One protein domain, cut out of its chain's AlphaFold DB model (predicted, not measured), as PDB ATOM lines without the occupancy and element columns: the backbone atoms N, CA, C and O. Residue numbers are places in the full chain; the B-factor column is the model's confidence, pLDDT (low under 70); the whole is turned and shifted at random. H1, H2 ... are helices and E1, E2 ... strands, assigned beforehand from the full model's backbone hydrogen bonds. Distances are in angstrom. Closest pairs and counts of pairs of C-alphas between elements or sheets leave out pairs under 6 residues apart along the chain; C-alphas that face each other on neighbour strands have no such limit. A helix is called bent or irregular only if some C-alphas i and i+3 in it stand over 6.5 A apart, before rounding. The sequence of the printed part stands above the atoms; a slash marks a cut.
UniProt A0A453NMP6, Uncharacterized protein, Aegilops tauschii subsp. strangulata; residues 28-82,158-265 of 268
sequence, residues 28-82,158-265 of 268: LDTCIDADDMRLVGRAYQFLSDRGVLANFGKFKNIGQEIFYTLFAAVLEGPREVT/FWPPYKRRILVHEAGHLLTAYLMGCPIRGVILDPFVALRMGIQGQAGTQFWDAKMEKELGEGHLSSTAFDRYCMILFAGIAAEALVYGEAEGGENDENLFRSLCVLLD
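Overview. This is residues 28 to 82 and 158 to 265 of the 268 residues of an uncharacterized protein of Aegilops tauschii subsp. strangulata (UniProt A0A453NMP6). A short ribbon of two strands, E1 and E2, is set between the long helix H4 on one side and the small helix pair H1 and H2 on the other, the pair meeting it at E1. The bent helix H7 packs on H4 with both its arms, H8 folds back along H7a, and H3 lies out to one side with residues 77 to 82 sticking out beyond it. The printed part has 163 residues, with eight named helices and two strands in the order H1 H2 H3 H4 E1 H5 E2 H6 H7 H8; the sheet, E1 - E2, is antiparallel and the class is mostly helix. The whole is compact, with a radius of gyration of the C-alphas of 16.4 A and spans of 45 by 40 by 36 A.

Along the chain. E1 is residues 184 to 188, 11.0 A long, and E2 residues 204 to 207, 9.6 A. H4, residues 160 to 180, measures 30.4 A and begins at C-alpha 160 (38.200, 28.291, 92.321). H1 is residues 28 to 32, beginning at C-alpha 28 (24.704, 5.309, 99.325), and H2 residues 37 to 49, 18.4 A. H3 is residues 66 to 75, H5 residues 191 to 196 and H6 residues 210 to 217. H7, residues 223 to 244, was assigned as one helix by its hydrogen bonds but is bent, with C-alphas 233 and 236 6.8 A apart; its arms are H7a, residues 223 to 233, 15.0 A, and H7b, residues 236 to 244, 12.1 A. H8, residues 251 to 263, 18.3 A, ends at C-alpha 263 (54.586, -5.213, 94.440).

Arrangement. E1 and E2 run antiparallel at 173 degrees, with N 185 and O 206 2.8 A apart, within hydrogen-bond range. The closest C-alphas of H4 and E2 are Glu 170 and Thr 205, 6.3 A; those of H1 and E1 are Ile 32 and Arg 185, 5.5 A. H1 and H2 touch, Cys 31 to Val 40 at 5.4 A. H4 touches H7b with residues 165 to 173 alone, His 169 to Gly 236 closest at 4.0 A, at a steep tilt of 53 degrees. H4 touches H7a with residues 172 to 180 alone, His 173 to Ile 232 at 5.4 A. The arms stand at a steep tilt of 44 degrees. H8, with residues 253 to 257 alone, only just touches H7a, with 3 pairs of C-alphas within 8 A, the closest Leu 233 and Asp 253 at 5.8 A. H6 and H7a also only just touch, with 3 such pairs, Met 212 and Ala 225 closest at 5.6 A. The closest C-alphas of H5 and E1 are Ala 194 and Ile 188, 6.3 A. H3 touches no helix. Every O i to N i+4 pair is within range in H2, H4, H5, H6, H7b and H8; H3 has 5 of 6, H7a 6 of 7, and H1 0 of 1 but both of its 2 O i to N i+3 pairs.

Size, cuts and confidence. The C-alphas of Glu 65 and Phe 158 are farthest apart, 46.4 A. Residues 83 to 157 are not printed, and C-alphas 82 and 158 are 38.4 A apart across the cut. Of the links that are printed whole, H2 to H3 is long. The mean pLDDT of the printed part is 74.9; residues 60 to 81 and 195 to 203 are among those under 70.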
ATOM      1  N   LEU A  28      23.315   4.965  99.638       72.81
ATOM      2  CA  LEU A  28      24.704   5.309  99.325       72.81
ATOM      3  C   LEU A  28      25.323   6.221 100.387       72.81
ATOM      4  O   LEU A  28      26.507   6.068 100.673       72.81
ATOM      5  N   ASP A  29      24.538   7.079 101.043       72.44
ATOM      6  CA  ASP A  29      25.041   7.890 102.159       72.44
ATOM      7  C   ASP A  29      25.499   6.996 103.319       72.44
ATOM      8  O   ASP A  29      26.551   7.227 103.911       72.44
ATOM      9  N   THR A  30      24.785   5.892 103.579       70.69
ATOM     10  CA  THR A  30      25.214   4.903 104.587       70.69
ATOM     11  C   THR A  30      26.492   4.144 104.207       70.69
ATOM     12  O   THR A  30      27.132   3.557 105.077       70.69
ATOM     13  N   CYS A  31      26.894   4.163 102.930       73.06
ATOM     14  CA  CYS A  31      28.125   3.525 102.461       73.06
ATOM     15  C   CYS A  31      29.383   4.357 102.751       73.06
ATOM     16  O   CYS A  31      30.472   3.786 102.791       73.06
ATOM     17  N   ILE A  32      29.247   5.668 102.989       70.38
ATOM     18  CA  ILE A  32      30.376   6.570 103.274       70.38
ATOM     19  C   ILE A  32      31.084   6.139 104.569       70.38
ATOM     20  O   ILE A  32      32.311   5.982 104.604       70.38
ATOM     21  N   ASP A  33      30.291   5.850 105.602       69.75
ATOM     22  CA  ASP A  33      30.762   5.446 106.930       69.75
ATOM     23  C   ASP A  33      30.917   3.919 107.086       69.75
ATOM     24  O   ASP A  33      31.275   3.433 108.156       69.75
ATOM     25  N   ALA A  34      30.651   3.133 106.038       71.94
ATOM     26  CA  ALA A  34      30.659   1.675 106.130       71.94
ATOM     27  C   ALA A  34      32.084   1.105 106.156       71.94
ATOM     28  O   ALA A  34      32.774   1.117 105.142       71.94
ATOM     29  N   ASP A  35      32.501   0.516 107.279       69.62
ATOM     30  CA  ASP A  35      33.817  -0.130 107.407       69.62
ATOM     31  C   ASP A  35      33.990  -1.369 106.510       69.62
ATOM     32  O   ASP A  35      35.100  -1.661 106.069       69.62
ATOM     33  N   ASP A  36      32.899  -2.077 106.200       78.50
ATOM     34  CA  ASP A  36      32.912  -3.274 105.353       78.50
ATOM     35  C   ASP A  36      32.584  -2.942 103.887       78.50
ATOM     36  O   ASP A  36      31.443  -2.629 103.529       78.50
ATOM     37  N   MET A  37      33.569  -3.102 102.997       78.06
ATOM     38  CA  MET A  37      33.393  -2.856 101.561       78.06
ATOM     39  C   MET A  37      32.469  -3.846 100.860       78.06
ATOM     40  O   MET A  37      31.862  -3.514  99.837       78.06
ATOM     41  N   ARG A  38      32.240  -5.020 101.453       79.38
ATOM     42  CA  ARG A  38      31.242  -5.971 100.957       79.38
ATOM     43  C   ARG A  38      29.828  -5.430 101.126       79.38
ATOM     44  O   ARG A  38      28.967  -5.739 100.302       79.38
ATOM     45  N   LEU A  39      29.580  -4.621 102.160       80.25
ATOM     46  CA  LEU A  39      28.289  -3.967 102.369       80.25
ATOM     47  C   LEU A  39      28.027  -2.933 101.271       80.25
ATOM     48  O   LEU A  39      26.951  -2.941 100.675       80.25
ATOM     49  N   VAL A  40      29.038  -2.130 100.933       82.44
ATOM     50  CA  VAL A  40      28.968  -1.162  99.828       82.44
ATOM     51  C   VAL A  40      28.728  -1.876  98.500       82.44
ATOM     52  O   VAL A  40      27.838  -1.499  97.741       82.44
ATOM     53  N   GLY A  41      29.422  -2.989  98.244       82.12
ATOM     54  CA  GLY A  41      29.152  -3.810  97.064       82.12
ATOM     55  C   GLY A  41      27.717  -4.340  96.991       82.12
ATOM     56  O   GLY A  41      27.109  -4.323  95.921       82.12
ATOM     57  N   ARG A  42      27.142  -4.761  98.125       83.12
ATOM     58  CA  ARG A  42      25.738  -5.200  98.200       83.12
ATOM     59  C   ARG A  42      24.753  -4.055  97.981       83.12
ATOM     60  O   ARG A  42      23.742  -4.277  97.324       83.12
ATOM     61  N   ALA A  43      25.041  -2.856  98.484       84.00
ATOM     62  CA  ALA A  43      24.219  -1.671  98.253       84.00
ATOM     63  C   ALA A  43      24.166  -1.310  96.761       84.00
ATOM     64  O   ALA A  43      23.085  -1.142  96.199       84.00
ATOM     65  N   TYR A  44      25.319  -1.290  96.089       85.38
ATOM     66  CA  TYR A  44      25.384  -1.068  94.642       85.38
ATOM     67  C   TYR A  44      24.639  -2.151  93.855       85.38
ATOM     68  O   TYR A  44      23.914  -1.832  92.911       85.38
ATOM     69  N   GLN A  45      24.760  -3.420  94.258       82.06
ATOM     70  CA  GLN A  45      24.002  -4.510  93.643       82.06
ATOM     71  C   GLN A  45      22.492  -4.321  93.833       82.06
ATOM     72  O   GLN A  45      21.747  -4.388  92.864       82.06
ATOM     73  N   PHE A  46      22.048  -3.996  95.050       83.69
ATOM     74  CA  PHE A  46      20.642  -3.749  95.369       83.69
ATOM     75  C   PHE A  46      20.034  -2.618  94.528       83.69
ATOM     76  O   PHE A  46      18.915  -2.744  94.028       83.69
ATOM     77  N   LEU A  47      20.770  -1.521  94.335       84.44
ATOM     78  CA  LEU A  47      20.316  -0.396  93.513       84.44
ATOM     79  C   LEU A  47      20.346  -0.716  92.012       84.44
ATOM     80  O   LEU A  47      19.480  -0.252  91.264       84.44
ATOM     81  N   SER A  48      21.308  -1.527  91.569       82.69
ATOM     82  CA  SER A  48      21.368  -2.035  90.195       82.69
ATOM     83  C   SER A  48      20.183  -2.956  89.884       82.69
ATOM     84  O   SER A  48      19.485  -2.742  88.894       82.69
ATOM     85  N   ASP A  49      19.869  -3.901  90.778       82.44
ATOM     86  CA  ASP A  49      18.757  -4.853  90.633       82.44
ATOM     87  C   ASP A  49      17.390  -4.148  90.563       82.44
ATOM     88  O   ASP A  49      16.462  -4.628  89.913       82.44
ATOM     89  N   ARG A  50      17.263  -2.976  91.200       80.69
ATOM     90  CA  ARG A  50      16.069  -2.117  91.134       80.69
ATOM     91  C   ARG A  50      16.003  -1.225  89.893       80.69
ATOM     92  O   ARG A  50      15.049  -0.465  89.744       80.69
ATOM     93  N   GLY A  51      17.006  -1.279  89.019       78.50
ATOM     94  CA  GLY A  51      17.100  -0.436  87.829       78.50
ATOM     95  C   GLY A  51      17.446   1.029  88.117       78.50
ATOM     96  O   GLY A  51      17.413   1.845  87.199       78.50
ATOM     97  N   VAL A  52      17.800   1.376  89.362       81.81
ATOM     98  CA  VAL A  52      18.217   2.737  89.744       81.81
ATOM     99  C   VAL A  52      19.599   3.039  89.163       81.81
ATOM    100  O   VAL A  52      19.829   4.118  88.619       81.81
ATOM    101  N   LEU A  53      20.506   2.057  89.198       81.19
ATOM    102  CA  LEU A  53      21.850   2.154  88.625       81.19
ATOM    103  C   LEU A  53      21.955   1.425  87.276       81.19
ATOM    104  O   LEU A  53      22.766   0.519  87.103       81.19
ATOM    105  N   ALA A  54      21.150   1.837  86.294       75.69
ATOM    106  CA  ALA A  54      21.009   1.140  85.005       75.69
ATOM    107  C   ALA A  54      22.315   0.947  84.199       75.69
ATOM    108  O   ALA A  54      22.384   0.093  83.320       75.69
ATOM    109  N   ASN A  55      23.347   1.752  84.472       81.06
ATOM    110  CA  ASN A  55      24.637   1.702  83.776       81.06
ATOM    111  C   ASN A  55      25.784   1.175  84.659       81.06
ATOM    112  O   ASN A  55      26.924   1.118  84.191       81.06
ATOM    113  N   PHE A  56      25.513   0.806  85.915       83.62
ATOM    114  CA  PHE A  56      26.548   0.303  86.811       83.62
ATOM    115  C   PHE A  56      27.071  -1.038  86.314       83.62
ATOM    116  O   PHE A  56      26.309  -1.972  86.067       83.62
ATOM    117  N   GLY A  57      28.386  -1.137  86.149       76.69
ATOM    118  CA  GLY A  57      29.004  -2.358  85.646       76.69
ATOM    119  C   GLY A  57      28.612  -2.719  84.220       76.69
ATOM    120  O   GLY A  57      28.804  -3.868  83.820       76.69
ATOM    121  N   LYS A  58      28.134  -1.753  83.423       78.19
ATOM    122  CA  LYS A  58      27.866  -1.950  81.992       78.19
ATOM    123  C   LYS A  58      29.076  -2.533  81.257       78.19
ATOM    124  O   LYS A  58      28.903  -3.344  80.355       78.19
ATOM    125  N   PHE A  59      30.290  -2.181  81.686       71.00
ATOM    126  CA  PHE A  59      31.547  -2.682  81.129       71.00
ATOM    127  C   PHE A  59      32.239  -3.744  82.007       71.00
ATOM    128  O   PHE A  59      33.342  -4.182  81.693       71.00
ATOM    129  N   LYS A  60      31.581  -4.240  83.067       66.00
ATOM    130  CA  LYS A  60      32.152  -5.183  84.054       66.00
ATOM    131  C   LYS A  60      32.484  -6.562  83.479       66.00
ATOM    132  O   LYS A  60      33.543  -7.108  83.792       66.00
ATOM    133  N   ASN A  61      31.570  -7.106  82.669       53.47
ATOM    134  CA  ASN A  61      31.647  -8.443  82.048       53.47
ATOM    135  C   ASN A  61      32.120  -8.398  80.597       53.47
ATOM    136  O   ASN A  61      32.251  -9.425  79.939       53.47
ATOM    137  N   ILE A  62      32.363  -7.196  80.083       49.97
ATOM    138  CA  ILE A  62      32.757  -7.012  78.697       49.97
ATOM    139  C   ILE A  62      34.156  -7.628  78.471       49.97
ATOM    140  O   ILE A  62      34.475  -7.998  77.349       49.97
ATOM    141  N   GLY A  63      34.937  -7.889  79.528       44.09
ATOM    142  CA  GLY A  63      36.267  -8.516  79.512       44.09
ATOM    143  C   GLY A  63      36.389  -9.977  79.047       44.09
ATOM    144  O   GLY A  63      37.397 -10.592  79.379       44.09
ATOM    145  N   GLN A  64      35.430 -10.550  78.308       43.53
ATOM    146  CA  GLN A  64      35.620 -11.881  77.703       43.53
ATOM    147  C   GLN A  64      35.414 -11.945  76.181       43.53
ATOM    148  O   GLN A  64      36.027 -12.795  75.556       43.53
ATOM    149  N   GLU A  65      34.666 -11.023  75.563       40.16
ATOM    150  CA  GLU A  65      34.476 -11.002  74.095       40.16
ATOM    151  C   GLU A  65      34.376  -9.562  73.549       40.16
ATOM    152  O   GLU A  65      35.085  -9.199  72.617       40.16
ATOM    153  N   ILE A  66      33.587  -8.681  74.182       41.66
ATOM    154  CA  ILE A  66      33.275  -7.341  73.635       41.66
ATOM    155  C   ILE A  66      34.243  -6.241  74.118       41.66
ATOM    156  O   ILE A  66      34.306  -5.180  73.508       41.66
ATOM    157  N   PHE A  67      35.047  -6.454  75.166       43.66
ATOM    158  CA  PHE A  67      36.088  -5.487  75.579       43.66
ATOM    159  C   PHE A  67      37.201  -5.541  74.562       43.66
ATOM    160  O   PHE A  67      37.659  -4.515  74.092       43.66
ATOM    161  N   TYR A  68      37.532  -6.745  74.105       45.16
ATOM    162  CA  TYR A  68      38.344  -6.877  72.919       45.16
ATOM    163  C   TYR A  68      37.637  -6.326  71.682       45.16
ATOM    164  O   TYR A  68      38.330  -5.767  70.881       45.16
ATOM    165  N   THR A  69      36.319  -6.329  71.478       40.56
ATOM    166  CA  THR A  69      35.774  -5.721  70.231       40.56
ATOM    167  C   THR A  69      35.616  -4.192  70.276       40.56
ATOM    168  O   THR A  69      35.986  -3.496  69.339       40.56
ATOM    169  N   LEU A  70      35.076  -3.632  71.361       42.97
ATOM    170  CA  LEU A  70      34.838  -2.189  71.503       42.97
ATOM    171  C   LEU A  70      36.114  -1.445  71.910       42.97
ATOM    172  O   LEU A  70      36.346  -0.325  71.467       42.97
ATOM    173  N   PHE A  71      36.955  -2.085  72.725       45.78
ATOM    174  CA  PHE A  71      38.280  -1.587  73.066       45.78
ATOM    175  C   PHE A  71      39.366  -2.129  72.144       45.78
ATOM    176  O   PHE A  71      40.401  -1.496  72.135       45.78
ATOM    177  N   ALA A  72      39.171  -3.163  71.305       40.06
ATOM    178  CA  ALA A  72      39.981  -3.291  70.084       40.06
ATOM    179  C   ALA A  72      39.532  -2.385  68.953       40.06
ATOM    180  O   ALA A  72      40.343  -2.153  68.099       40.06
ATOM    181  N   ALA A  73      38.436  -1.636  68.999       38.91
ATOM    182  CA  ALA A  73      38.427  -0.414  68.176       38.91
ATOM    183  C   ALA A  73      39.520   0.593  68.640       38.91
ATOM    184  O   ALA A  73      40.023   1.383  67.845       38.91
ATOM    185  N   VAL A  74      39.929   0.536  69.920       41.84
ATOM    186  CA  VAL A  74      41.018   1.340  70.524       41.84
ATOM    187  C   VAL A  74      42.379   0.594  70.530       41.84
ATOM    188  O   VAL A  74      43.423   1.229  70.437       41.84
ATOM    189  N   LEU A  75      42.378  -0.747  70.566       39.22
ATOM    190  CA  LEU A  75      43.516  -1.695  70.598       39.22
ATOM    191  C   LEU A  75      43.748  -2.446  69.260       39.22
ATOM    192  O   LEU A  75      44.669  -3.255  69.175       39.22
ATOM    193  N   GLU A  76      42.931  -2.226  68.227       41.97
ATOM    194  CA  GLU A  76      43.256  -2.445  66.797       41.97
ATOM    195  C   GLU A  76      44.154  -1.306  66.306       41.97
ATOM    196  O   GLU A  76      44.813  -1.431  65.275       41.97
ATOM    197  N   GLY A  77      44.241  -0.218  67.078       50.31
ATOM    198  CA  GLY A  77      45.438   0.602  67.092       50.31
ATOM    199  C   GLY A  77      46.633  -0.254  67.529       50.31
ATOM    200  O   GLY A  77      46.477  -1.162  68.347       50.31
ATOM    201  N   PRO A  78      47.831  -0.024  66.980       42.28
ATOM    202  CA  PRO A  78      48.998  -0.831  67.310       42.28
ATOM    203  C   PRO A  78      49.181  -0.921  68.830       42.28
ATOM    204  O   PRO A  78      49.157   0.091  69.527       42.28
ATOM    205  N   ARG A  79      49.390  -2.150  69.334       52.69
ATOM    206  CA  ARG A  79      49.685  -2.440  70.756       52.69
ATOM    207  C   ARG A  79      50.821  -1.575  71.312       52.69
ATOM    208  O   ARG A  79      50.916  -1.371  72.516       52.69
ATOM    209  N   GLU A  80      51.663  -1.076  70.419       58.38
ATOM    210  CA  GLU A  80      52.653  -0.052  70.682       58.38
ATOM    211  C   GLU A  80      52.072   1.334  70.358       58.38
ATOM    212  O   GLU A  80      52.077   1.804  69.215       58.38
ATOM    213  N   VAL A  81      51.543   1.998  71.385       63.25
ATOM    214  CA  VAL A  81      51.015   3.358  71.262       63.25
ATOM    215  C   VAL A  81      52.182   4.337  71.327       63.25
ATOM    216  O   VAL A  81      52.662   4.706  72.399       63.25
ATOM    217  N   THR A  82      52.660   4.769  70.163       72.81
ATOM    218  CA  THR A  82      53.649   5.850  70.094       72.81
ATOM    219  C   THR A  82      52.996   7.201  70.418       72.81
ATOM    220  O   THR A  82      51.796   7.385  70.179       72.81
ATOM    221  N   PHE A 158      40.802  26.975  98.241       77.69
ATOM    222  CA  PHE A 158      40.135  28.280  98.161       77.69
ATOM    223  C   PHE A 158      40.263  28.937  96.783       77.69
ATOM    224  O   PHE A 158      39.499  29.853  96.480       77.69
ATOM    225  N   TRP A 159      41.180  28.472  95.929       78.06
ATOM    226  CA  TRP A 159      41.310  28.940  94.551       78.06
ATOM    227  C   TRP A 159      40.294  28.230  93.633       78.06
ATOM    228  O   TRP A 159      40.429  27.028  93.382       78.06
ATOM    229  N   PRO A 160      39.284  28.935  93.073       76.50
ATOM    230  CA  PRO A 160      38.200  28.291  92.321       76.50
ATOM    231  C   PRO A 160      38.645  27.465  91.096       76.50
ATOM    232  O   PRO A 160      38.098  26.376  90.899       76.50
ATOM    233  N   PRO A 161      39.635  27.905  90.288       81.12
ATOM    234  CA  PRO A 161      40.164  27.099  89.186       81.12
ATOM    235  C   PRO A 161      40.761  25.763  89.642       81.12
ATOM    236  O   PRO A 161      40.513  24.741  89.007       81.12
ATOM    237  N   TYR A 162      41.491  25.758  90.761       78.00
ATOM    238  CA  TYR A 162      42.118  24.555  91.310       78.00
ATOM    239  C   TYR A 162      41.064  23.573  91.834       78.00
ATOM    240  O   TYR A 162      41.061  22.400  91.469       78.00
ATOM    241  N   LYS A 163      40.073  24.077  92.580       81.81
ATOM    242  CA  LYS A 163      38.939  23.270  93.051       81.81
ATOM    243  C   LYS A 163      38.170  22.609  91.903       81.81
ATOM    244  O   LYS A 163      37.771  21.453  92.009       81.81
ATOM    245  N   ARG A 164      37.953  23.328  90.794       85.44
ATOM    246  CA  ARG A 164      37.244  22.780  89.627       85.44
ATOM    247  C   ARG A 164      38.046  21.682  88.924       85.44
ATOM    248  O   ARG A 164      37.435  20.753  88.407       85.44
ATOM    249  N   ARG A 165      39.378  21.779  88.893       86.50
ATOM    250  CA  ARG A 165      40.242  20.720  88.346       86.50
ATOM    251  C   ARG A 165      40.134  19.439  89.168       86.50
ATOM    252  O   ARG A 165      39.749  18.429  88.596       86.50
ATOM    253  N   ILE A 166      40.279  19.530  90.494       84.50
ATOM    254  CA  ILE A 166      40.104  18.382  91.406       84.50
ATOM    255  C   ILE A 166      38.738  17.715  91.201       84.50
ATOM    256  O   ILE A 166      38.647  16.501  91.087       84.50
ATOM    257  N   LEU A 167      37.660  18.497  91.095       87.75
ATOM    258  CA  LEU A 167      36.323  17.940  90.858       87.75
ATOM    259  C   LEU A 167      36.219  17.160  89.542       87.75
ATOM    260  O   LEU A 167      35.539  16.140  89.496       87.75
ATOM    261  N   VAL A 168      36.856  17.644  88.475       89.94
ATOM    262  CA  VAL A 168      36.887  16.946  87.181       89.94
ATOM    263  C   VAL A 168      37.731  15.675  87.275       89.94
ATOM    264  O   VAL A 168      37.307  14.643  86.758       89.94
ATOM    265  N   HIS A 169      38.871  15.737  87.964       90.62
ATOM    266  CA  HIS A 169      39.750  14.595  88.219       90.62
ATOM    267  C   HIS A 169      39.006  13.473  88.950       90.62
ATOM    268  O   HIS A 169      38.871  12.364  88.437       90.62
ATOM    269  N   GLU A 170      38.394  13.786  90.093       89.44
ATOM    270  CA  GLU A 170      37.628  12.804  90.867       89.44
ATOM    271  C   GLU A 170      36.379  12.308  90.126       89.44
ATOM    272  O   GLU A 170      36.016  11.134  90.224       89.44
ATOM    273  N   ALA A 171      35.733  13.162  89.324       89.69
ATOM    274  CA  ALA A 171      34.626  12.733  88.472       89.69
ATOM    275  C   ALA A 171      35.069  11.700  87.421       89.69
ATOM    276  O   ALA A 171      34.290  10.803  87.093       89.69
ATOM    277  N   GLY A 172      36.306  11.790  86.922       89.56
ATOM    278  CA  GLY A 172      36.902  10.805  86.019       89.56
ATOM    279  C   GLY A 172      37.034   9.427  86.667       89.56
ATOM    280  O   GLY A 172      36.559   8.432  86.103       89.56
ATOM    281  N   HIS A 173      37.606   9.376  87.876       90.31
ATOM    282  CA  HIS A 173      37.697   8.145  88.668       90.31
ATOM    283  C   HIS A 173      36.314   7.556  88.956       90.31
ATOM    284  O   HIS A 173      36.072   6.382  88.673       90.31
ATOM    285  N   LEU A 174      35.388   8.381  89.458       89.62
ATOM    286  CA  LEU A 174      34.031   7.963  89.811       89.62
ATOM    287  C   LEU A 174      33.281   7.390  88.605       89.62
ATOM    288  O   LEU A 174      32.700   6.307  88.697       89.62
ATOM    289  N   LEU A 175      33.294   8.091  87.470       89.12
ATOM    290  CA  LEU A 175      32.585   7.654  86.269       89.12
ATOM    291  C   LEU A 175      33.137   6.321  85.763       89.12
ATOM    292  O   LEU A 175      32.371   5.408  85.452       89.12
ATOM    293  N   THR A 176      34.460   6.195  85.706       88.06
ATOM    294  CA  THR A 176      35.111   4.986  85.193       88.06
ATOM    295  C   THR A 176      34.892   3.806  86.132       88.06
ATOM    296  O   THR A 176      34.482   2.742  85.674       88.06
ATOM    297  N   ALA A 177      35.044   3.990  87.447       87.06
ATOM    298  CA  ALA A 177      34.755   2.949  88.435       87.06
ATOM    299  C   ALA A 177      33.296   2.472  88.355       87.06
ATOM    300  O   ALA A 177      33.035   1.266  88.299       87.06
ATOM    301  N   TYR A 178      32.345   3.405  88.248       86.75
ATOM    302  CA  TYR A 178      30.925   3.096  88.099       86.75
ATOM    303  C   TYR A 178      30.638   2.261  86.841       86.75
ATOM    304  O   TYR A 178      29.956   1.233  86.900       86.75
ATOM    305  N   LEU A 179      31.200   2.663  85.702       84.94
ATOM    306  CA  LEU A 179      31.044   1.973  84.421       84.94
ATOM    307  C   LEU A 179      31.691   0.578  84.414       84.94
ATOM    308  O   LEU A 179      31.119  -0.363  83.851       84.94
ATOM    309  N   MET A 180      32.834   0.423  85.084       80.94
ATOM    310  CA  MET A 180      33.543  -0.853  85.245       80.94
ATOM    311  C   MET A 180      32.921  -1.765  86.316       80.94
ATOM    312  O   MET A 180      33.276  -2.945  86.408       80.94
ATOM    313  N   GLY A 181      31.948  -1.255  87.077       81.94
ATOM    314  CA  GLY A 181      31.196  -2.013  88.076       81.94
ATOM    315  C   GLY A 181      31.947  -2.214  89.385       81.94
ATOM    316  O   GLY A 181      31.699  -3.210  90.072       81.94
ATOM    317  N   CYS A 182      32.862  -1.297  89.694       84.50
ATOM    318  CA  CYS A 182      33.590  -1.214  90.950       84.50
ATOM    319  C   CYS A 182      32.795  -0.305  91.906       84.50
ATOM    320  O   CYS A 182      32.638   0.883  91.611       84.50
ATOM    321  N   PRO A 183      32.236  -0.838  93.009       84.56
ATOM    322  CA  PRO A 183      31.542  -0.032  94.009       84.56
ATOM    323  C   PRO A 183      32.456   1.053  94.581       84.56
ATOM    324  O   PRO A 183      33.625   0.795  94.869       84.56
ATOM    325  N   ILE A 184      31.919   2.256  94.765       84.88
ATOM    326  CA  ILE A 184      32.655   3.405  95.301       84.88
ATOM    327  C   ILE A 184      32.178   3.633  96.733       84.88
ATOM    328  O   ILE A 184      30.978   3.727  96.977       84.88
ATOM    329  N   ARG A 185      33.112   3.707  97.683       79.06
ATOM    330  CA  ARG A 185      32.810   4.032  99.086       79.06
ATOM    331  C   ARG A 185      32.450   5.501  99.237       79.06
ATOM    332  O   ARG A 185      31.508   5.856  99.933       79.06
ATOM    333  N   GLY A 186      33.233   6.351  98.589       76.44
ATOM    334  CA  GLY A 186      33.090   7.789  98.668       76.44
ATOM    335  C   GLY A 186      34.173   8.496  97.869       76.44
ATOM    336  O   GLY A 186      35.207   7.917  97.524       76.44
ATOM    337  N   VAL A 187      33.908   9.766  97.590       80.06
ATOM    338  CA  VAL A 187      34.856  10.690  96.970       80.06
ATOM    339  C   VAL A 187      35.239  11.717  98.020       80.06
ATOM    340  O   VAL A 187      34.390  12.473  98.498       80.06
ATOM    341  N   ILE A 188      36.512  11.733  98.398       78.19
ATOM    342  CA  ILE A 188      37.027  12.659  99.399       78.19
ATOM    343  C   ILE A 188      37.632  13.839  98.664       78.19
ATOM    344  O   ILE A 188      38.657  13.711  98.008       78.19
ATOM    345  N   LEU A 189      36.987  14.996  98.783       77.00
ATOM    346  CA  LEU A 189      37.453  16.246  98.177       77.00
ATOM    347  C   LEU A 189      38.147  17.166  99.183       77.00
ATOM    348  O   LEU A 189      38.815  18.115  98.781       77.00
ATOM    349  N   ASP A 190      37.939  16.925 100.478       75.50
ATOM    350  CA  ASP A 190      38.449  17.770 101.551       75.50
ATOM    351  C   ASP A 190      39.794  17.226 102.078       75.50
ATOM    352  O   ASP A 190      39.840  16.089 102.566       75.50
ATOM    353  N   PRO A 191      40.881  18.018 102.012       70.88
ATOM    354  CA  PRO A 191      42.207  17.625 102.492       70.88
ATOM    355  C   PRO A 191      42.252  17.177 103.960       70.88
ATOM    356  O   PRO A 191      42.995  16.258 104.305       70.88
ATOM    357  N   PHE A 192      41.460  17.786 104.848       68.94
ATOM    358  CA  PHE A 192      41.433  17.399 106.261       68.94
ATOM    359  C   PHE A 192      40.684  16.086 106.480       68.94
ATOM    360  O   PHE A 192      41.071  15.298 107.347       68.94
ATOM    361  N   VAL A 193      39.630  15.828 105.702       71.12
ATOM    362  CA  VAL A 193      38.961  14.519 105.693       71.12
ATOM    363  C   VAL A 193      39.914  13.446 105.166       71.12
ATOM    364  O   VAL A 193      40.016  12.386 105.781       71.12
ATOM    365  N   ALA A 194      40.676  13.740 104.110       71.12
ATOM    366  CA  ALA A 194      41.708  12.843 103.593       71.12
ATOM    367  C   ALA A 194      42.753  12.492 104.664       71.12
ATOM    368  O   ALA A 194      42.991  11.308 104.915       71.12
ATOM    369  N   LEU A 195      43.282  13.497 105.377       69.31
ATOM    370  CA  LEU A 195      44.243  13.290 106.464       69.31
ATOM    371  C   LEU A 195      43.688  12.376 107.567       69.31
ATOM    372  O   LEU A 195      44.398  11.499 108.060       69.31
ATOM    373  N   ARG A 196      42.412  12.537 107.942       65.94
ATOM    374  CA  ARG A 196      41.754  11.667 108.936       65.94
ATOM    375  C   ARG A 196      41.581  10.229 108.454       65.94
ATOM    376  O   ARG A 196      41.581   9.323 109.279       65.94
ATOM    377  N   MET A 197      41.457  10.027 107.146       62.12
ATOM    378  CA  MET A 197      41.389   8.703 106.524       62.12
ATOM    379  C   MET A 197      42.774   8.100 106.235       62.12
ATOM    380  O   MET A 197      42.863   7.050 105.607       62.12
ATOM    381  N   GLY A 198      43.857   8.740 106.693       61.62
ATOM    382  CA  GLY A 198      45.228   8.257 106.503       61.62
ATOM    383  C   GLY A 198      45.795   8.507 105.103       61.62
ATOM    384  O   GLY A 198      46.899   8.053 104.807       61.62
ATOM    385  N   ILE A 199      45.077   9.246 104.254       63.06
ATOM    386  CA  ILE A 199      45.543   9.690 102.939       63.06
ATOM    387  C   ILE A 199      46.170  11.070 103.154       63.06
ATOM    388  O   ILE A 199      45.501  11.976 103.639       63.06
ATOM    389  N   GLN A 200      47.463  11.237 102.873       58.16
ATOM    390  CA  GLN A 200      48.247  12.436 103.215       58.16
ATOM    391  C   GLN A 200      47.728  13.728 102.544       58.16
ATOM    392  O   GLN A 200      48.284  14.180 101.551       58.16
ATOM    393  N   GLY A 201      46.657  14.332 103.067       53.56
ATOM    394  CA  GLY A 201      46.139  15.637 102.643       53.56
ATOM    395  C   GLY A 201      45.629  15.726 101.202       53.56
ATOM    396  O   GLY A 201      45.362  16.832 100.731       53.56
ATOM    397  N   GLN A 202      45.505  14.606 100.489       61.31
ATOM    398  CA  GLN A 202      45.124  14.584  99.077       61.31
ATOM    399  C   GLN A 202      43.695  14.089  98.888       61.31
ATOM    400  O   GLN A 202      43.275  13.120  99.519       61.31
ATOM    401  N   ALA A 203      42.962  14.761  97.999       61.44
ATOM    402  CA  ALA A 203      41.681  14.267  97.519       61.44
ATOM    403  C   ALA A 203      41.856  12.882  96.876       61.44
ATOM    404  O   ALA A 203      42.930  12.555  96.369       61.44
ATOM    405  N   GLY A 204      40.813  12.062  96.939       70.00
ATOM    406  CA  GLY A 204      40.855  10.746  96.324       70.00
ATOM    407  C   GLY A 204      39.520  10.023  96.339       70.00
ATOM    408  O   GLY A 204      38.689  10.182  97.242       70.00
ATOM    409  N   THR A 205      39.341   9.181  95.329       73.69
ATOM    410  CA  THR A 205      38.186   8.303  95.175       73.69
ATOM    411  C   THR A 205      38.517   6.914  95.709       73.69
ATOM    412  O   THR A 205      39.418   6.240  95.214       73.69
ATOM    413  N   GLN A 206      37.757   6.455  96.705       77.31
ATOM    414  CA  GLN A 206      37.893   5.101  97.237       77.31
ATOM    415  C   GLN A 206      36.921   4.167  96.525       77.31
ATOM    416  O   GLN A 206      35.702   4.296  96.665       77.31
ATOM    417  N   PHE A 207      37.459   3.208  95.783       80.38
ATOM    418  CA  PHE A 207      36.681   2.178  95.107       80.38
ATOM    419  C   PHE A 207      37.163   0.791  95.512       80.38
ATOM    420  O   PHE A 207      38.308   0.595  95.916       80.38
ATOM    421  N   TRP A 208      36.265  -0.177  95.398       77.19
ATOM    422  CA  TRP A 208      36.527  -1.561  95.744       77.19
ATOM    423  C   TRP A 208      36.314  -2.458  94.527       77.19
ATOM    424  O   TRP A 208      35.354  -2.297  93.772       77.19
ATOM    425  N   ASP A 209      37.204  -3.427  94.344       79.38
ATOM    426  CA  ASP A 209      37.026  -4.514  93.388       79.38
ATOM    427  C   ASP A 209      37.207  -5.849  94.114       79.38
ATOM    428  O   ASP A 209      38.309  -6.225  94.512       79.38
ATOM    429  N   ALA A 210      36.099  -6.577  94.264       73.94
ATOM    430  CA  ALA A 210      36.059  -7.872  94.933       73.94
ATOM    431  C   ALA A 210      36.971  -8.920  94.274       73.94
ATOM    432  O   ALA A 210      37.478  -9.812  94.954       73.94
ATOM    433  N   LYS A 211      37.159  -8.844  92.948       74.62
ATOM    434  CA  LYS A 211      38.031  -9.766  92.215       74.62
ATOM    435  C   LYS A 211      39.490  -9.440  92.511       74.62
ATOM    436  O   LYS A 211      40.246 -10.344  92.846       74.62
ATOM    437  N   MET A 212      39.850  -8.159  92.450       75.69
ATOM    438  CA  MET A 212      41.203  -7.693  92.756       75.69
ATOM    439  C   MET A 212      41.596  -7.991  94.205       75.69
ATOM    440  O   MET A 212      42.687  -8.494  94.430       75.69
ATOM    441  N   GLU A 213      40.718  -7.731  95.180       78.50
ATOM    442  CA  GLU A 213      40.991  -8.022  96.597       78.50
ATOM    443  C   GLU A 213      41.272  -9.513  96.817       78.50
ATOM    444  O   GLU A 213      42.230  -9.879  97.498       78.50
ATOM    445  N   LYS A 214      40.448 -10.379  96.216       78.81
ATOM    446  CA  LYS A 214      40.614 -11.827  96.323       78.81
ATOM    447  C   LYS A 214      41.927 -12.291  95.691       78.81
ATOM    448  O   LYS A 214      42.664 -13.034  96.325       78.81
ATOM    449  N   GLU A 215      42.200 -11.860  94.462       79.56
ATOM    450  CA  GLU A 215      43.414 -12.232  93.728       79.56
ATOM    451  C   GLU A 215      44.663 -11.741  94.480       79.56
ATOM    452  O   GLU A 215      45.553 -12.534  94.789       79.56
ATOM    453  N   LEU A 216      44.672 -10.481  94.925       75.38
ATOM    454  CA  LEU A 216      45.770  -9.916  95.709       75.38
ATOM    455  C   LEU A 216      46.002 -10.683  97.023       75.38
ATOM    456  O   LEU A 216      47.148 -10.924  97.396       75.38
ATOM    457  N   GLY A 217      44.932 -11.114  97.699       73.56
ATOM    458  CA  GLY A 217      45.017 -11.964  98.891       73.56
ATOM    459  C   GLY A 217      45.561 -13.374  98.619       73.56
ATOM    460  O   GLY A 217      46.119 -14.001  99.515       73.56
ATOM    461  N   GLU A 218      45.432 -13.861  97.387       79.50
ATOM    462  CA  GLU A 218      45.991 -15.131  96.910       79.50
ATOM    463  C   GLU A 218      47.418 -14.971  96.339       79.50
ATOM    464  O   GLU A 218      48.042 -15.963  95.960       79.50
ATOM    465  N   GLY A 219      47.957 -13.745  96.302       71.50
ATOM    466  CA  GLY A 219      49.317 -13.442  95.846       71.50
ATOM    467  C   GLY A 219      49.503 -13.467  94.326       71.50
ATOM    468  O   GLY A 219      50.635 -13.497  93.851       71.50
ATOM    469  N   HIS A 220      48.417 -13.461  93.551       75.88
ATOM    470  CA  HIS A 220      48.455 -13.352  92.090       75.88
ATOM    471  C   HIS A 220      47.491 -12.261  91.636       75.88
ATOM    472  O   HIS A 220      46.535 -11.961  92.330       75.88
ATOM    473  N   LEU A 221      47.720 -11.632  90.489       75.88
ATOM    474  CA  LEU A 221      46.778 -10.651  89.955       75.88
ATOM    475  C   LEU A 221      46.533 -10.950  88.485       75.88
ATOM    476  O   LEU A 221      47.470 -11.004  87.687       75.88
ATOM    477  N   SER A 222      45.273 -11.161  88.110       73.69
ATOM    478  CA  SER A 222      44.937 -11.372  86.707       73.69
ATOM    479  C   SER A 222      45.153 -10.082  85.914       73.69
ATOM    480  O   SER A 222      44.806  -8.996  86.383       73.69
ATOM    481  N   SER A 223      45.632 -10.200  84.667       71.75
ATOM    482  CA  SER A 223      45.761  -9.052  83.745       71.75
ATOM    483  C   SER A 223      44.467  -8.241  83.699       71.75
ATOM    484  O   SER A 223      44.479  -7.032  83.834       71.75
ATOM    485  N   THR A 224      43.316  -8.916  83.651       73.25
ATOM    486  CA  THR A 224      42.004  -8.254  83.584       73.25
ATOM    487  C   THR A 224      41.621  -7.443  84.828       73.25
ATOM    488  O   THR A 224      40.821  -6.512  84.719       73.25
ATOM    489  N   ALA A 225      42.100  -7.825  86.016       74.88
ATOM    490  CA  ALA A 225      41.864  -7.074  87.248       74.88
ATOM    491  C   ALA A 225      42.834  -5.891  87.331       74.88
ATOM    492  O   ALA A 225      42.417  -4.773  87.634       74.88
ATOM    493  N   PHE A 226      44.094  -6.120  86.959       79.19
ATOM    494  CA  PHE A 226      45.110  -5.078  86.867       79.19
ATOM    495  C   PHE A 226      44.747  -3.994  85.840       79.19
ATOM    496  O   PHE A 226      44.721  -2.818  86.184       79.19
ATOM    497  N   ASP A 227      44.371  -4.371  84.617       78.44
ATOM    498  CA  ASP A 227      43.997  -3.440  83.543       78.44
ATOM    499  C   ASP A 227      42.817  -2.556  83.960       78.44
ATOM    500  O   ASP A 227      42.828  -1.342  83.765       78.44
ATOM    501  N   ARG A 228      41.811  -3.153  84.608       79.12
ATOM    502  CA  ARG A 228      40.651  -2.432  85.143       79.12
ATOM    503  C   ARG A 228      41.051  -1.426  86.216       79.12
ATOM    504  O   ARG A 228      40.572  -0.295  86.180       79.12
ATOM    505  N   TYR A 229      41.918  -1.827  87.142       82.62
ATOM    506  CA  TYR A 229      42.443  -0.939  88.173       82.62
ATOM    507  C   TYR A 229      43.211   0.233  87.553       82.62
ATOM    508  O   TYR A 229      42.915   1.385  87.857       82.62
ATOM    509  N   CYS A 230      44.116  -0.044  86.612       83.56
ATOM    510  CA  CYS A 230      44.888   0.967  85.893       83.56
ATOM    511  C   CYS A 230      43.990   1.946  85.128       83.56
ATOM    512  O   CYS A 230      44.212   3.152  85.175       83.56
ATOM    513  N   MET A 231      42.939   1.459  84.468       85.19
ATOM    514  CA  MET A 231      41.986   2.327  83.777       85.19
ATOM    515  C   MET A 231      41.264   3.279  84.728       85.19
ATOM    516  O   MET A 231      41.122   4.455  84.410       85.19
ATOM    517  N   ILE A 232      40.816   2.790  85.887       87.06
ATOM    518  CA  ILE A 232      40.174   3.641  86.895       87.06
ATOM    519  C   ILE A 232      41.186   4.645  87.451       87.06
ATOM    520  O   ILE A 232      40.852   5.815  87.608       87.06
ATOM    521  N   LEU A 233      42.422   4.212  87.696       87.31
ATOM    522  CA  LEU A 233      43.501   5.031  88.244       87.31
ATOM    523  C   LEU A 233      43.933   6.160  87.296       87.31
ATOM    524  O   LEU A 233      44.143   7.282  87.731       87.31
ATOM    525  N   PHE A 234      44.007   5.919  85.988       89.56
ATOM    526  CA  PHE A 234      44.368   6.964  85.020       89.56
ATOM    527  C   PHE A 234      43.168   7.778  84.510       89.56
ATOM    528  O   PHE A 234      43.349   8.757  83.782       89.56
ATOM    529  N   ALA A 235      41.942   7.423  84.902       89.75
ATOM    530  CA  ALA A 235      40.741   8.127  84.464       89.75
ATOM    531  C   ALA A 235      40.675   9.584  84.942       89.75
ATOM    532  O   ALA A 235      40.129  10.421  84.223       89.75
ATOM    533  N   GLY A 236      41.230   9.900  86.118       89.19
ATOM    534  CA  GLY A 236      41.293  11.277  86.616       89.19
ATOM    535  C   GLY A 236      42.157  12.170  85.724       89.19
ATOM    536  O   GLY A 236      41.679  13.181  85.206       89.19
ATOM    537  N   ILE A 237      43.376  11.713  85.416       89.56
ATOM    538  CA  ILE A 237      44.302  12.368  84.475       89.56
ATOM    539  C   ILE A 237      43.648  12.539  83.097       89.56
ATOM    540  O   ILE A 237      43.708  13.618  82.503       89.56
ATOM    541  N   ALA A 238      42.988  11.493  82.590       88.56
ATOM    542  CA  ALA A 238      42.287  11.554  81.312       88.56
ATOM    543  C   ALA A 238      41.147  12.589  81.331       88.56
ATOM    544  O   ALA A 238      40.999  13.354  80.378       88.56
ATOM    545  N   ALA A 239      40.366  12.659  82.412       89.75
ATOM    546  CA  ALA A 239      39.290  13.634  82.557       89.75
ATOM    547  C   ALA A 239      39.821  15.075  82.606       89.75
ATOM    548  O   ALA A 239      39.276  15.951  81.928       89.75
ATOM    549  N   GLU A 240      40.907  15.329  83.344       89.12
ATOM    550  CA  GLU A 240      41.555  16.643  83.352       89.12
ATOM    551  C   GLU A 240      42.040  17.040  81.956       89.12
ATOM    552  O   GLU A 240      41.756  18.146  81.487       89.12
ATOM    553  N   ALA A 241      42.723  16.128  81.267       88.31
ATOM    554  CA  ALA A 241      43.265  16.380  79.942       88.31
ATOM    555  C   ALA A 241      42.172  16.638  78.895       88.31
ATOM    556  O   ALA A 241      42.314  17.544  78.076       88.31
ATOM    557  N   LEU A 242      41.051  15.912  78.951       87.06
ATOM    558  CA  LEU A 242      39.914  16.122  78.050       87.06
ATOM    559  C   LEU A 242      39.233  17.483  78.256       87.06
ATOM    560  O   LEU A 242      38.781  18.093  77.290       87.06
ATOM    561  N   VAL A 243      39.146  17.969  79.499       88.19
ATOM    562  CA  VAL A 243      38.437  19.221  79.818       88.19
ATOM    563  C   VAL A 243      39.336  20.451  79.686       88.19
ATOM    564  O   VAL A 243      38.879  21.501  79.232       88.19
ATOM    565  N   TYR A 244      40.600  20.346  80.095       85.88
ATOM    566  CA  TYR A 244      41.523  21.482  80.190       85.88
ATOM    567  C   TYR A 244      42.657  21.442  79.160       85.88
ATOM    568  O   TYR A 244      43.450  22.382  79.094       85.88
ATOM    569  N   GLY A 245      42.753  20.377  78.361       84.62
ATOM    570  CA  GLY A 245      43.819  20.167  77.379       84.62
ATOM    571  C   GLY A 245      45.157  19.738  77.985       84.62
ATOM    572  O   GLY A 245      46.113  19.512  77.245       84.62
ATOM    573  N   GLU A 246      45.253  19.646  79.313       86.44
ATOM    574  CA  GLU A 246      46.410  19.126  80.040       86.44
ATOM    575  C   GLU A 246      46.031  18.677  81.453       86.44
ATOM    576  O   GLU A 246      45.184  19.305  82.100       86.44
ATOM    577  N   ALA A 247      46.702  17.628  81.922       85.06
ATOM    578  CA  ALA A 247      46.658  17.176  83.302       85.06
ATOM    579  C   ALA A 247      47.641  17.986  84.161       85.06
ATOM    580  O   ALA A 247      48.793  18.217  83.781       85.06
ATOM    581  N   GLU A 248      47.177  18.442  85.320       81.31
ATOM    582  CA  GLU A 248      48.025  19.071  86.338       81.31
ATOM    583  C   GLU A 248      48.127  18.199  87.589       81.31
ATOM    584  O   GLU A 248      49.198  18.159  88.195       81.31
ATOM    585  N   GLY A 249      47.051  17.489  87.945       77.44
ATOM    586  CA  GLY A 249      47.006  16.515  89.034       77.44
ATOM    587  C   GLY A 249      47.412  15.096  88.617       77.44
ATOM    588  O   GLY A 249      47.868  14.863  87.500       77.44
ATOM    589  N   GLY A 250      47.250  14.140  89.537       80.88
ATOM    590  CA  GLY A 250      47.466  12.708  89.278       80.88
ATOM    591  C   GLY A 250      48.833  12.140  89.675       80.88
ATOM    592  O   GLY A 250      49.135  10.992  89.366       80.88
ATOM    593  N   GLU A 251      49.672  12.899  90.390       82.25
ATOM    594  CA  GLU A 251      50.951  12.373  90.904       82.25
ATOM    595  C   GLU A 251      50.743  11.196  91.872       82.25
ATOM    596  O   GLU A 251      51.476  10.208  91.822       82.25
ATOM    597  N   ASN A 252      49.725  11.272  92.733       79.25
ATOM    598  CA  ASN A 252      49.378  10.166  93.620       79.25
ATOM    599  C   ASN A 252      48.911   8.934  92.838       79.25
ATOM    600  O   ASN A 252      49.312   7.824  93.175       79.25
ATOM    601  N   ASP A 253      48.155   9.124  91.755       85.31
ATOM    602  CA  ASP A 253      47.706   8.028  90.893       85.31
ATOM    603  C   ASP A 253      48.895   7.319  90.232       85.31
ATOM    604  O   ASP A 253      48.996   6.092  90.267       85.31
ATOM    605  N   GLU A 254      49.872   8.077  89.721       84.56
ATOM    606  CA  GLU A 254      51.124   7.510  89.203       84.56
ATOM    607  C   GLU A 254      51.938   6.782  90.279       84.56
ATOM    608  O   GLU A 254      52.561   5.751  90.009       84.56
ATOM    609  N   ASN A 255      51.983   7.329  91.494       82.81
ATOM    610  CA  ASN A 255      52.719   6.722  92.597       82.81
ATOM    611  C   ASN A 255      52.055   5.420  93.056       82.81
ATOM    612  O   ASN A 255      52.763   4.433  93.243       82.81
ATOM    613  N   LEU A 256      50.723   5.378  93.146       82.75
ATOM    614  CA  LEU A 256      49.956   4.161  93.422       82.75
ATOM    615  C   LEU A 256      50.177   3.105  92.336       82.75
ATOM    616  O   LEU A 256      50.441   1.946  92.660       82.75
ATOM    617  N   PHE A 257      50.156   3.508  91.062       85.31
ATOM    618  CA  PHE A 257      50.475   2.623  89.943       85.31
ATOM    619  C   PHE A 257      51.882   2.034  90.090       85.31
ATOM    620  O   PHE A 257      52.058   0.817  90.038       85.31
ATOM    621  N   ARG A 258      52.888   2.883  90.343       83.81
ATOM    622  CA  ARG A 258      54.279   2.447  90.525       83.81
ATOM    623  C   ARG A 258      54.414   1.485  91.702       83.81
ATOM    624  O   ARG A 258      55.076   0.460  91.562       83.81
ATOM    625  N   SER A 259      53.798   1.799  92.838       80.19
ATOM    626  CA  SER A 259      53.809   0.941  94.022       80.19
ATOM    627  C   SER A 259      53.189  -0.425  93.738       80.19
ATOM    628  O   SER A 259      53.758  -1.437  94.141       80.19
ATOM    629  N   LEU A 260      52.077  -0.470  92.998       78.94
ATOM    630  CA  LEU A 260      51.447  -1.726  92.601       78.94
ATOM    631  C   LEU A 260      52.336  -2.528  91.640       78.94
ATOM    632  O   LEU A 260      52.514  -3.725  91.842       78.94
ATOM    633  N   CYS A 261      52.949  -1.888  90.639       80.31
ATOM    634  CA  CYS A 261      53.880  -2.554  89.724       80.31
ATOM    635  C   CYS A 261      55.096  -3.149  90.442       80.31
ATOM    636  O   CYS A 261      55.513  -4.251  90.107       80.31
ATOM    637  N   VAL A 262      55.655  -2.440  91.429       80.25
ATOM    638  CA  VAL A 262      56.772  -2.949  92.241       80.25
ATOM    639  C   VAL A 262      56.336  -4.150  93.079       80.25
ATOM    640  O   VAL A 262      57.087  -5.110  93.203       80.25
ATOM    641  N   LEU A 263      55.121  -4.117  93.631       73.56
ATOM    642  CA  LEU A 263      54.586  -5.213  94.440       73.56
ATOM    643  C   LEU A 263      54.308  -6.483  93.620       73.56
ATOM    644  O   LEU A 263      54.369  -7.581  94.162       73.56
ATOM    645  N   LEU A 264      54.014  -6.333  92.327       70.25
ATOM    646  CA  LEU A 264      53.757  -7.448  91.415       70.25
ATOM    647  C   LEU A 264      55.025  -8.192  90.967       70.25
ATOM    648  O   LEU A 264      54.883  -9.275  90.410       70.25
ATOM    649  N   ASP A 265      56.220  -7.625  91.190       68.56
ATOM    650  CA  ASP A 265      57.527  -8.177  90.782       68.56
ATOM    651  C   ASP A 265      57.507  -8.834  89.382       68.56
ATOM    652  O   ASP A 265      57.743 -10.039  89.241       68.56
TER     653      ASP A 265